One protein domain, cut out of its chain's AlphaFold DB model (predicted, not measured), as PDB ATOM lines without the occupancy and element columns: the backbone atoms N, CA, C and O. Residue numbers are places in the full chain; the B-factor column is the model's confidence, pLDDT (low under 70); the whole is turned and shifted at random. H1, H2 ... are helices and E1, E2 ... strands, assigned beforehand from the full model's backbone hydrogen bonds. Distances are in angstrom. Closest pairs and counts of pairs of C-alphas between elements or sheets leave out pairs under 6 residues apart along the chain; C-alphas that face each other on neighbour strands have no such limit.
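What this domain is: This is residues 3 to 63 of the 66 residues of the protein "Flavodoxin family protein" of Candidatus Methanomethylophilaceae archaeon (UniProt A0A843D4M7). A small head, made of two parallel strands, E1 and E2, side by side with helix H1 packed over one face, stands at one end, and a long arm leads away from it to helix H2 at the other end. Residues 47 to 63 stick out as this arm, with 52 to 62 in H2, and they touch nothing of the head. The printed part has 61 residues, with two named helices and two named strands in the order E1, H1, E2, H2; the class is mixed, helices and strands. The whole is extended, with a radius of gyration of the C-alphas of 16.5 A, and it spans 51 by 23 by 20 A.

Where its parts are: Find C-alpha 3 at (-53.851, -7.758, 35.327), where E1, residues 3 to 7, begins. Its neighbour E2, residues 33 to 38, runs 16.6 A. H1, residues 15 to 29, starts at C-alpha 15 at (-49.751, -0.366, 53.983) and runs 21.4 A. H2, residues 52 to 62, runs 15.0 A and ends at C-alpha 62 at (-54.980, 30.501, 28.771).

How they stand to each other: Look first at E1 and E2, parallel with 20 degrees between their directions; N 3 and O 33 are 2.8 A apart and N 37 and O 5 2.9 A, both within hydrogen-bond range. E1, H1 and E2 form a strand-helix-strand unit, two parallel neighbour strands with a helix between them along the chain, and its crossover is right-handed. The closest C-alphas of E1 and H1 are those of Asn 7 and Thr 17, 6.2 A apart. Those of H1 and E2 are Lys 28 and Val 34, also 6.2 A. H2 is apart from E1 and H1. In H1 and H2 every O i to N i+4 pair is within hydrogen-bond range.

The domain as a whole: The C-alphas farthest apart, those of Asp 29 and Asn 63, are 50.7 A from each other. The printed part has no cut. The link from E2 to H2, 13 residues, is long. Look for pLDDT under 70 at residues 58 to 60 and at residue 63.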
ATOM      1  N   ALA A   3     -53.737  -8.945  34.496       97.25
ATOM      2  CA  ALA A   3     -53.851  -7.758  35.327       97.25
ATOM      3  C   ALA A   3     -52.474  -7.347  35.863       97.25
ATOM      4  O   ALA A   3     -51.634  -8.189  36.184       97.25
ATOM      5  N   PHE A   4     -52.267  -6.040  35.979       97.00
ATOM      6  CA  PHE A   4     -51.063  -5.466  36.563       97.00
ATOM      7  C   PHE A   4     -51.411  -4.784  37.878       97.00
ATOM      8  O   PHE A   4     -52.329  -3.968  37.942       97.00
ATOM      9  N   VAL A   5     -50.656  -5.108  38.922       96.75
ATOM     10  CA  VAL A   5     -50.764  -4.481  40.237       96.75
ATOM     11  C   VAL A   5     -49.539  -3.602  40.437       96.75
ATOM     12  O   VAL A   5     -48.422  -4.098  40.578       96.75
ATOM     13  N   ILE A   6     -49.741  -2.286  40.418       95.94
ATOM     14  CA  ILE A   6     -48.646  -1.314  40.430       95.94
ATOM     15  C   ILE A   6     -48.478  -0.738  41.837       95.94
ATOM     16  O   ILE A   6     -49.368  -0.061  42.355       95.94
ATOM     17  N   ASN A   7     -47.314  -0.960  42.446       95.75
ATOM     18  CA  ASN A   7     -46.927  -0.290  43.679       95.75
ATOM     19  C   ASN A   7     -46.261   1.053  43.366       95.75
ATOM     20  O   ASN A   7     -45.096   1.110  42.966       95.75
ATOM     21  N   GLY A   8     -46.993   2.139  43.602       93.69
ATOM     22  CA  GLY A   8     -46.457   3.497  43.501       93.69
ATOM     23  C   GLY A   8     -45.713   3.982  44.744       93.69
ATOM     24  O   GLY A   8     -45.177   5.083  44.732       93.69
ATOM     25  N   SER A   9     -45.678   3.204  45.828       92.50
ATOM     26  CA  SER A   9     -44.940   3.574  47.036       92.50
ATOM     27  C   SER A   9     -43.483   3.110  46.943       92.50
ATOM     28  O   SER A   9     -43.245   1.945  46.620       92.50
ATOM     29  N   PRO A  10     -42.498   3.936  47.348       92.56
ATOM     30  CA  PRO A  10     -41.116   3.472  47.497       92.56
ATOM     31  C   PRO A  10     -40.965   2.426  48.616       92.56
ATOM     32  O   PRO A  10     -39.936   1.764  48.736       92.56
ATOM     33  N   ARG A  11     -41.981   2.269  49.476       94.00
ATOM     34  CA  ARG A  11     -41.956   1.383  50.643       94.00
ATOM     35  C   ARG A  11     -42.598   0.038  50.306       94.00
ATOM     36  O   ARG A  11     -43.807  -0.113  50.438       94.00
ATOM     37  N   LYS A  12     -41.785  -0.966  49.976       93.12
ATOM     38  CA  LYS A  12     -42.233  -2.294  49.499       93.12
ATOM     39  C   LYS A  12     -42.875  -3.237  50.529       93.12
ATOM     40  O   LYS A  12     -43.137  -4.388  50.205       93.12
ATOM     41  N   LYS A  13     -43.045  -2.825  51.785       92.94
ATOM     42  CA  LYS A  13     -43.582  -3.687  52.866       92.94
ATOM     43  C   LYS A  13     -44.667  -3.011  53.707       92.94
ATOM     44  O   LYS A  13     -45.103  -3.547  54.719       92.94
ATOM     45  N   TRP A  14     -45.063  -1.803  53.327       94.00
ATOM     46  CA  TRP A  14     -45.970  -0.974  54.118       94.00
ATOM     47  C   TRP A  14     -47.411  -1.091  53.613       94.00
ATOM     48  O   TRP A  14     -47.709  -1.892  52.731       94.00
ATOM     49  N   ASN A  15     -48.305  -0.293  54.191       96.25
ATOM     50  CA  ASN A  15     -49.751  -0.366  53.983       96.25
ATOM     51  C   ASN A  15     -50.161  -0.387  52.504       96.25
ATOM     52  O   ASN A  15     -50.980  -1.214  52.124       96.25
ATOM     53  N   THR A  16     -49.570   0.470  51.659       94.88
ATOM     54  CA  THR A  16     -49.882   0.502  50.218       94.88
ATOM     55  C   THR A  16     -49.588  -0.835  49.554       94.88
ATOM     56  O   THR A  16     -50.443  -1.361  48.853       94.88
ATOM     57  N   THR A  17     -48.415  -1.412  49.820       96.00
ATOM     58  CA  THR A  17     -48.047  -2.720  49.284       96.00
ATOM     59  C   THR A  17     -48.992  -3.813  49.774       96.00
ATOM     60  O   THR A  17     -49.487  -4.592  48.972       96.00
ATOM     61  N   GLN A  18     -49.303  -3.841  51.071       96.38
ATOM     62  CA  GLN A  18     -50.211  -4.848  51.626       96.38
ATOM     63  C   GLN A  18     -51.619  -4.750  51.021       96.38
ATOM     64  O   GLN A  18     -52.227  -5.770  50.708       96.38
ATOM     65  N   ALA A  19     -52.129  -3.531  50.815       96.31
ATOM     66  CA  ALA A  19     -53.446  -3.307  50.229       96.31
ATOM     67  C   ALA A  19     -53.526  -3.805  48.778       96.31
ATOM     68  O   ALA A  19     -54.465  -4.513  48.415       96.31
ATOM     69  N   ILE A  20     -52.533  -3.469  47.950       96.25
ATOM     70  CA  ILE A  20     -52.533  -3.888  46.544       96.25
ATOM     71  C   ILE A  20     -52.217  -5.381  46.382       96.25
ATOM     72  O   ILE A  20     -52.762  -6.007  45.479       96.25
ATOM     73  N   ASP A  21     -51.402  -5.973  47.265       95.88
ATOM     74  CA  ASP A  21     -51.131  -7.415  47.252       95.88
ATOM     75  C   ASP A  21     -52.422  -8.199  47.514       95.88
ATOM     76  O   ASP A  21     -52.720  -9.144  46.788       95.88
ATOM     77  N   LYS A  22     -53.250  -7.746  48.467       97.62
ATOM     78  CA  LYS A  22     -54.578  -8.328  48.722       97.62
ATOM     79  C   LYS A  22     -55.519  -8.203  47.525       97.62
ATOM     80  O   LYS A  22     -56.228  -9.154  47.205       97.62
ATOM     81  N   ALA A  23     -55.503  -7.068  46.825       96.56
ATOM     82  CA  ALA A  23     -56.254  -6.921  45.577       96.56
ATOM     83  C   ALA A  23     -55.738  -7.881  44.484       96.56
ATOM     84  O   ALA A  23     -56.527  -8.479  43.756       96.56
ATOM     85  N   GLY A  24     -54.418  -8.070  44.398       97.75
ATOM     86  CA  GLY A  24     -53.782  -9.016  43.486       97.75
ATOM     87  C   GLY A  24     -54.122 -10.478  43.784       97.75
ATOM     88  O   GLY A  24     -54.362 -11.238  42.852       97.75
ATOM     89  N   GLU A  25     -54.179 -10.872  45.058       98.06
ATOM     90  CA  GLU A  25     -54.658 -12.195  45.488       98.06
ATOM     91  C   GLU A  25     -56.092 -12.439  44.995       98.06
ATOM     92  O   GLU A  25     -56.333 -13.410  44.282       98.06
ATOM     93  N   ALA A  26     -57.010 -11.499  45.248       97.88
ATOM     94  CA  ALA A  26     -58.396 -11.616  44.793       97.88
ATOM     95  C   ALA A  26     -58.515 -11.727  43.261       97.88
ATOM     96  O   ALA A  26     -59.347 -12.475  42.751       97.88
ATOM     97  N   LEU A  27     -57.677 -11.015  42.500       98.00
ATOM     98  CA  LEU A  27     -57.637 -11.136  41.039       98.00
ATOM     99  C   LEU A  27     -57.164 -12.527  40.589       98.00
ATOM    100  O   LEU A  27     -57.765 -13.105  39.681       98.00
ATOM    101  N   LYS A  28     -56.130 -13.086  41.232       97.88
ATOM    102  CA  LYS A  28     -55.658 -14.453  40.945       97.88
ATOM    103  C   LYS A  28     -56.756 -15.481  41.203       97.88
ATOM    104  O   LYS A  28     -56.981 -16.339  40.351       97.88
ATOM    105  N   ASP A  29     -57.482 -15.343  42.311       98.25
ATOM    106  CA  ASP A  29     -58.592 -16.235  42.674       98.25
ATOM    107  C   ASP A  29     -59.734 -16.201  41.641       98.25
ATOM    108  O   ASP A  29     -60.438 -17.189  41.448       98.25
ATOM    109  N   ASN A  30     -59.879 -15.089  40.912       97.56
ATOM    110  CA  ASN A  30     -60.841 -14.925  39.818       97.56
ATOM    111  C   ASN A  30     -60.267 -15.286  38.430       97.56
ATOM    112  O   ASN A  30     -60.851 -14.938  37.403       97.56
ATOM    113  N   GLY A  31     -59.126 -15.982  38.372       97.69
ATOM    114  CA  GLY A  31     -58.559 -16.515  37.130       97.69
ATOM    115  C   GLY A  31     -57.745 -15.516  36.300       97.69
ATOM    116  O   GLY A  31     -57.536 -15.736  35.102       97.69
ATOM    117  N   PHE A  32     -57.285 -14.415  36.899       98.44
ATOM    118  CA  PHE A  32     -56.363 -13.491  36.239       98.44
ATOM    119  C   PHE A  32     -54.906 -13.922  36.437       98.44
ATOM    120  O   PHE A  32     -54.479 -14.275  37.534       98.44
ATOM    121  N   GLU A  33     -54.104 -13.805  35.378       98.19
ATOM    122  CA  GLU A  33     -52.651 -13.730  35.519       98.19
ATOM    123  C   GLU A  33     -52.317 -12.356  36.102       98.19
ATOM    124  O   GLU A  33     -52.664 -11.334  35.507       98.19
ATOM    125  N   VAL A  34     -51.674 -12.320  37.267       98.00
ATOM    126  CA  VAL A  34     -51.355 -11.065  37.955       98.00
ATOM    127  C   VAL A  34     -49.853 -10.858  38.008       98.00
ATOM    128  O   VAL A  34     -49.132 -11.661  38.601       98.00
ATOM    129  N   GLU A  35     -49.408  -9.737  37.451       97.44
ATOM    130  CA  GLU A  35     -48.027  -9.271  37.520       97.44
ATOM    131  C   GLU A  35     -47.934  -8.052  38.438       97.44
ATOM    132  O   GLU A  35     -48.694  -7.089  38.303       97.44
ATOM    133  N   ARG A  36     -47.003  -8.093  39.392       95.19
ATOM    134  CA  ARG A  36     -46.736  -6.968  40.286       95.19
ATOM    135  C   ARG A  36     -45.581  -6.137  39.741       95.19
ATOM    136  O   ARG A  36     -44.517  -6.676  39.462       95.19
ATOM    137  N   ILE A  37     -45.784  -4.825  39.673       96.12
ATOM    138  CA  ILE A  37     -44.780  -3.850  39.244       96.12
ATOM    139  C   ILE A  37     -44.523  -2.886  40.399       96.12
ATOM    140  O   ILE A  37     -45.393  -2.097  40.764       96.12
ATOM    141  N   ASP A  38     -43.322  -2.908  40.967       95.44
ATOM    142  CA  ASP A  38     -42.874  -1.878  41.901       95.44
ATOM    143  C   ASP A  38     -42.211  -0.737  41.107       95.44
ATOM    144  O   ASP A  38     -41.129  -0.910  40.553       95.44
ATOM    145  N   LEU A  39     -42.844   0.446  41.036       95.25
ATOM    146  CA  LEU A  39     -42.351   1.559  40.196       95.25
ATOM    147  C   LEU A  39     -40.924   1.985  40.554       95.25
ATOM    148  O   LEU A  39     -40.149   2.374  39.686       95.25
ATOM    149  N   TYR A  40     -40.579   1.882  41.833       93.81
ATOM    150  CA  TYR A  40     -39.271   2.258  42.359       93.81
ATOM    151  C   TYR A  40     -38.165   1.222  42.102       93.81
ATOM    152  O   TYR A  40     -37.029   1.467  42.497       93.81
ATOM    153  N   ASP A  41     -38.462   0.098  41.436       95.19
ATOM    154  CA  ASP A  41     -37.422  -0.762  40.846       95.19
ATOM    155  C   ASP A  41     -36.871  -0.213  39.527       95.19
ATOM    156  O   ASP A  41     -35.789  -0.603  39.091       95.19
ATOM    157  N   TYR A  42     -37.580   0.737  38.918       95.19
ATOM    158  CA  TYR A  42     -37.143   1.456  37.730       95.19
ATOM    159  C   TYR A  42     -36.567   2.822  38.109       95.19
ATOM    160  O   TYR A  42     -36.702   3.301  39.237       95.19
ATOM    161  N   THR A  43     -35.948   3.502  37.140       93.88
ATOM    162  CA  THR A  43     -35.566   4.913  37.286       93.88
ATOM    163  C   THR A  43     -36.816   5.794  37.257       93.88
ATOM    164  O   THR A  43     -37.139   6.426  36.255       93.88
ATOM    165  N   PHE A  44     -37.534   5.815  38.374       91.06
ATOM    166  CA  PHE A  44     -38.752   6.581  38.568       91.06
ATOM    167  C   PHE A  44     -38.561   7.618  39.676       91.06
ATOM    168  O   PHE A  44     -38.040   7.325  40.754       91.06
ATOM    169  N   LYS A  45     -39.016   8.845  39.417       88.00
ATOM    170  CA  LYS A  45     -39.128   9.907  40.419       88.00
ATOM    171  C   LYS A  45     -40.603  10.264  40.552       88.00
ATOM    172  O   LYS A  45     -41.215  10.707  39.585       88.00
ATOM    173  N   GLY A  46     -41.163  10.045  41.740       85.94
ATOM    174  CA  GLY A  46     -42.546  10.411  42.040       85.94
ATOM    175  C   GLY A  46     -42.777  11.923  41.979       85.94
ATOM    176  O   GLY A  46     -41.831  12.709  42.048       85.94
ATOM    177  N   CYS A  47     -44.048  12.322  41.877       88.50
ATOM    178  CA  CYS A  47     -44.448  13.727  41.938       88.50
ATOM    179  C   CYS A  47     -43.942  14.375  43.237       88.50
ATOM    180  O   CYS A  47     -44.146  13.838  44.326       88.50
ATOM    181  N   THR A  48     -43.300  15.536  43.117       90.75
ATOM    182  CA  THR A  48     -42.777  16.323  44.246       90.75
ATOM    183  C   THR A  48     -43.692  17.484  44.632       90.75
ATOM    184  O   THR A  48     -43.294  18.335  45.421       90.75
ATOM    185  N   SER A  49     -44.906  17.538  44.073       90.75
ATOM    186  CA  SER A  49     -45.849  18.649  44.244       90.75
ATOM    187  C   SER A  49     -45.244  20.010  43.877       90.75
ATOM    188  O   SER A  49     -45.478  21.003  44.556       90.75
ATOM    189  N   CYS A  50     -44.464  20.064  42.794       91.81
ATOM    190  CA  CYS A  50     -43.911  21.318  42.273       91.81
ATOM    191  C   CYS A  50     -44.954  22.214  41.584       91.81
ATOM    192  O   CYS A  50     -44.672  23.382  41.350       91.81
ATOM    193  N   PHE A  51     -46.136  21.675  41.262       88.12
ATOM    194  CA  PHE A  51     -47.210  22.339  40.510       88.12
ATOM    195  C   PHE A  51     -46.875  22.713  39.056       88.12
ATOM    196  O   PHE A  51     -47.696  23.345  38.401       88.12
ATOM    197  N   GLU A  52     -45.754  22.248  38.502       87.44
ATOM    198  CA  GLU A  52     -45.392  22.499  37.095       87.44
ATOM    199  C   GLU A  52     -46.483  22.026  36.126       87.44
ATOM    200  O   GLU A  52     -46.910  22.766  35.251       87.44
ATOM    201  N   CYS A  53     -47.049  20.837  36.364       86.75
ATOM    202  CA  CYS A  53     -48.132  20.302  35.539       86.75
ATOM    203  C   CYS A  53     -49.402  21.166  35.559       86.75
ATOM    204  O   CYS A  53     -50.181  21.129  34.612       86.75
ATOM    205  N   LEU A  54     -49.627  21.937  36.628       85.19
ATOM    206  CA  LEU A  54     -50.726  22.891  36.686       85.19
ATOM    207  C   LEU A  54     -50.402  24.128  35.841       85.19
ATOM    208  O   LEU A  54     -51.258  24.568  35.079       85.19
ATOM    209  N   TYR A  55     -49.182  24.662  35.943       81.00
ATOM    210  CA  TYR A  55     -48.743  25.805  35.138       81.00
ATOM    211  C   TYR A  55     -48.681  25.481  33.644       81.00
ATOM    212  O   TYR A  55     -49.106  26.310  32.841       81.00
ATOM    213  N   ASP A  56     -48.262  24.273  33.268       77.88
ATOM    214  CA  ASP A  56     -48.291  23.792  31.883       77.88
ATOM    215  C   ASP A  56     -49.722  23.782  31.329       77.88
ATOM    216  O   ASP A  56     -49.984  24.295  30.240       77.88
ATOM    217  N   ILE A  57     -50.677  23.247  32.102       75.94
ATOM    218  CA  ILE A  57     -52.095  23.224  31.716       75.94
ATOM    219  C   ILE A  57     -52.640  24.646  31.604       75.94
ATOM    220  O   ILE A  57     -53.324  24.964  30.633       75.94
ATOM    221  N   ILE A  58     -52.342  25.515  32.570       69.94
ATOM    222  CA  ILE A  58     -52.786  26.911  32.529       69.94
ATOM    223  C   ILE A  58     -52.194  27.617  31.308       69.94
ATOM    224  O   ILE A  58     -52.939  28.287  30.601       69.94
ATOM    225  N   SER A  59     -50.910  27.428  31.007       66.62
ATOM    226  CA  SER A  59     -50.258  28.011  29.827       66.62
ATOM    227  C   SER A  59     -50.920  27.530  28.533       66.62
ATOM    228  O   SER A  59     -51.244  28.341  27.670       66.62
ATOM    229  N   TYR A  60     -51.220  26.230  28.435       66.62
ATOM    230  CA  TYR A  60     -51.905  25.644  27.280       66.62
ATOM    231  C   TYR A  60     -53.345  26.157  27.108       66.62
ATOM    232  O   TYR A  60     -53.799  26.377  25.988       66.62
ATOM    233  N   VAL A  61     -54.082  26.347  28.208       70.19
ATOM    234  CA  VAL A  61     -55.503  26.740  28.178       70.19
ATOM    235  C   VAL A  61     -55.688  28.252  28.061       70.19
ATOM    236  O   VAL A  61     -56.635  28.706  27.424       70.19
ATOM    237  N   THR A  62     -54.813  29.042  28.679       70.31
ATOM    238  CA  THR A  62     -54.980  30.501  28.771       70.31
ATOM    239  C   THR A  62     -54.113  31.277  27.788       70.31
ATOM    240  O   THR A  62     -54.370  32.462  27.596       70.31
ATOM    241  N   ASN A  63     -53.120  30.644  27.145       59.78
ATOM    242  CA  ASN A  63     -52.137  31.303  26.272       59.78
ATOM    243  C   ASN A  63     -51.444  32.524  26.927       59.78
ATOM    244  O   ASN A  63     -50.872  33.371  26.240       59.78
TER     245      ASN A  63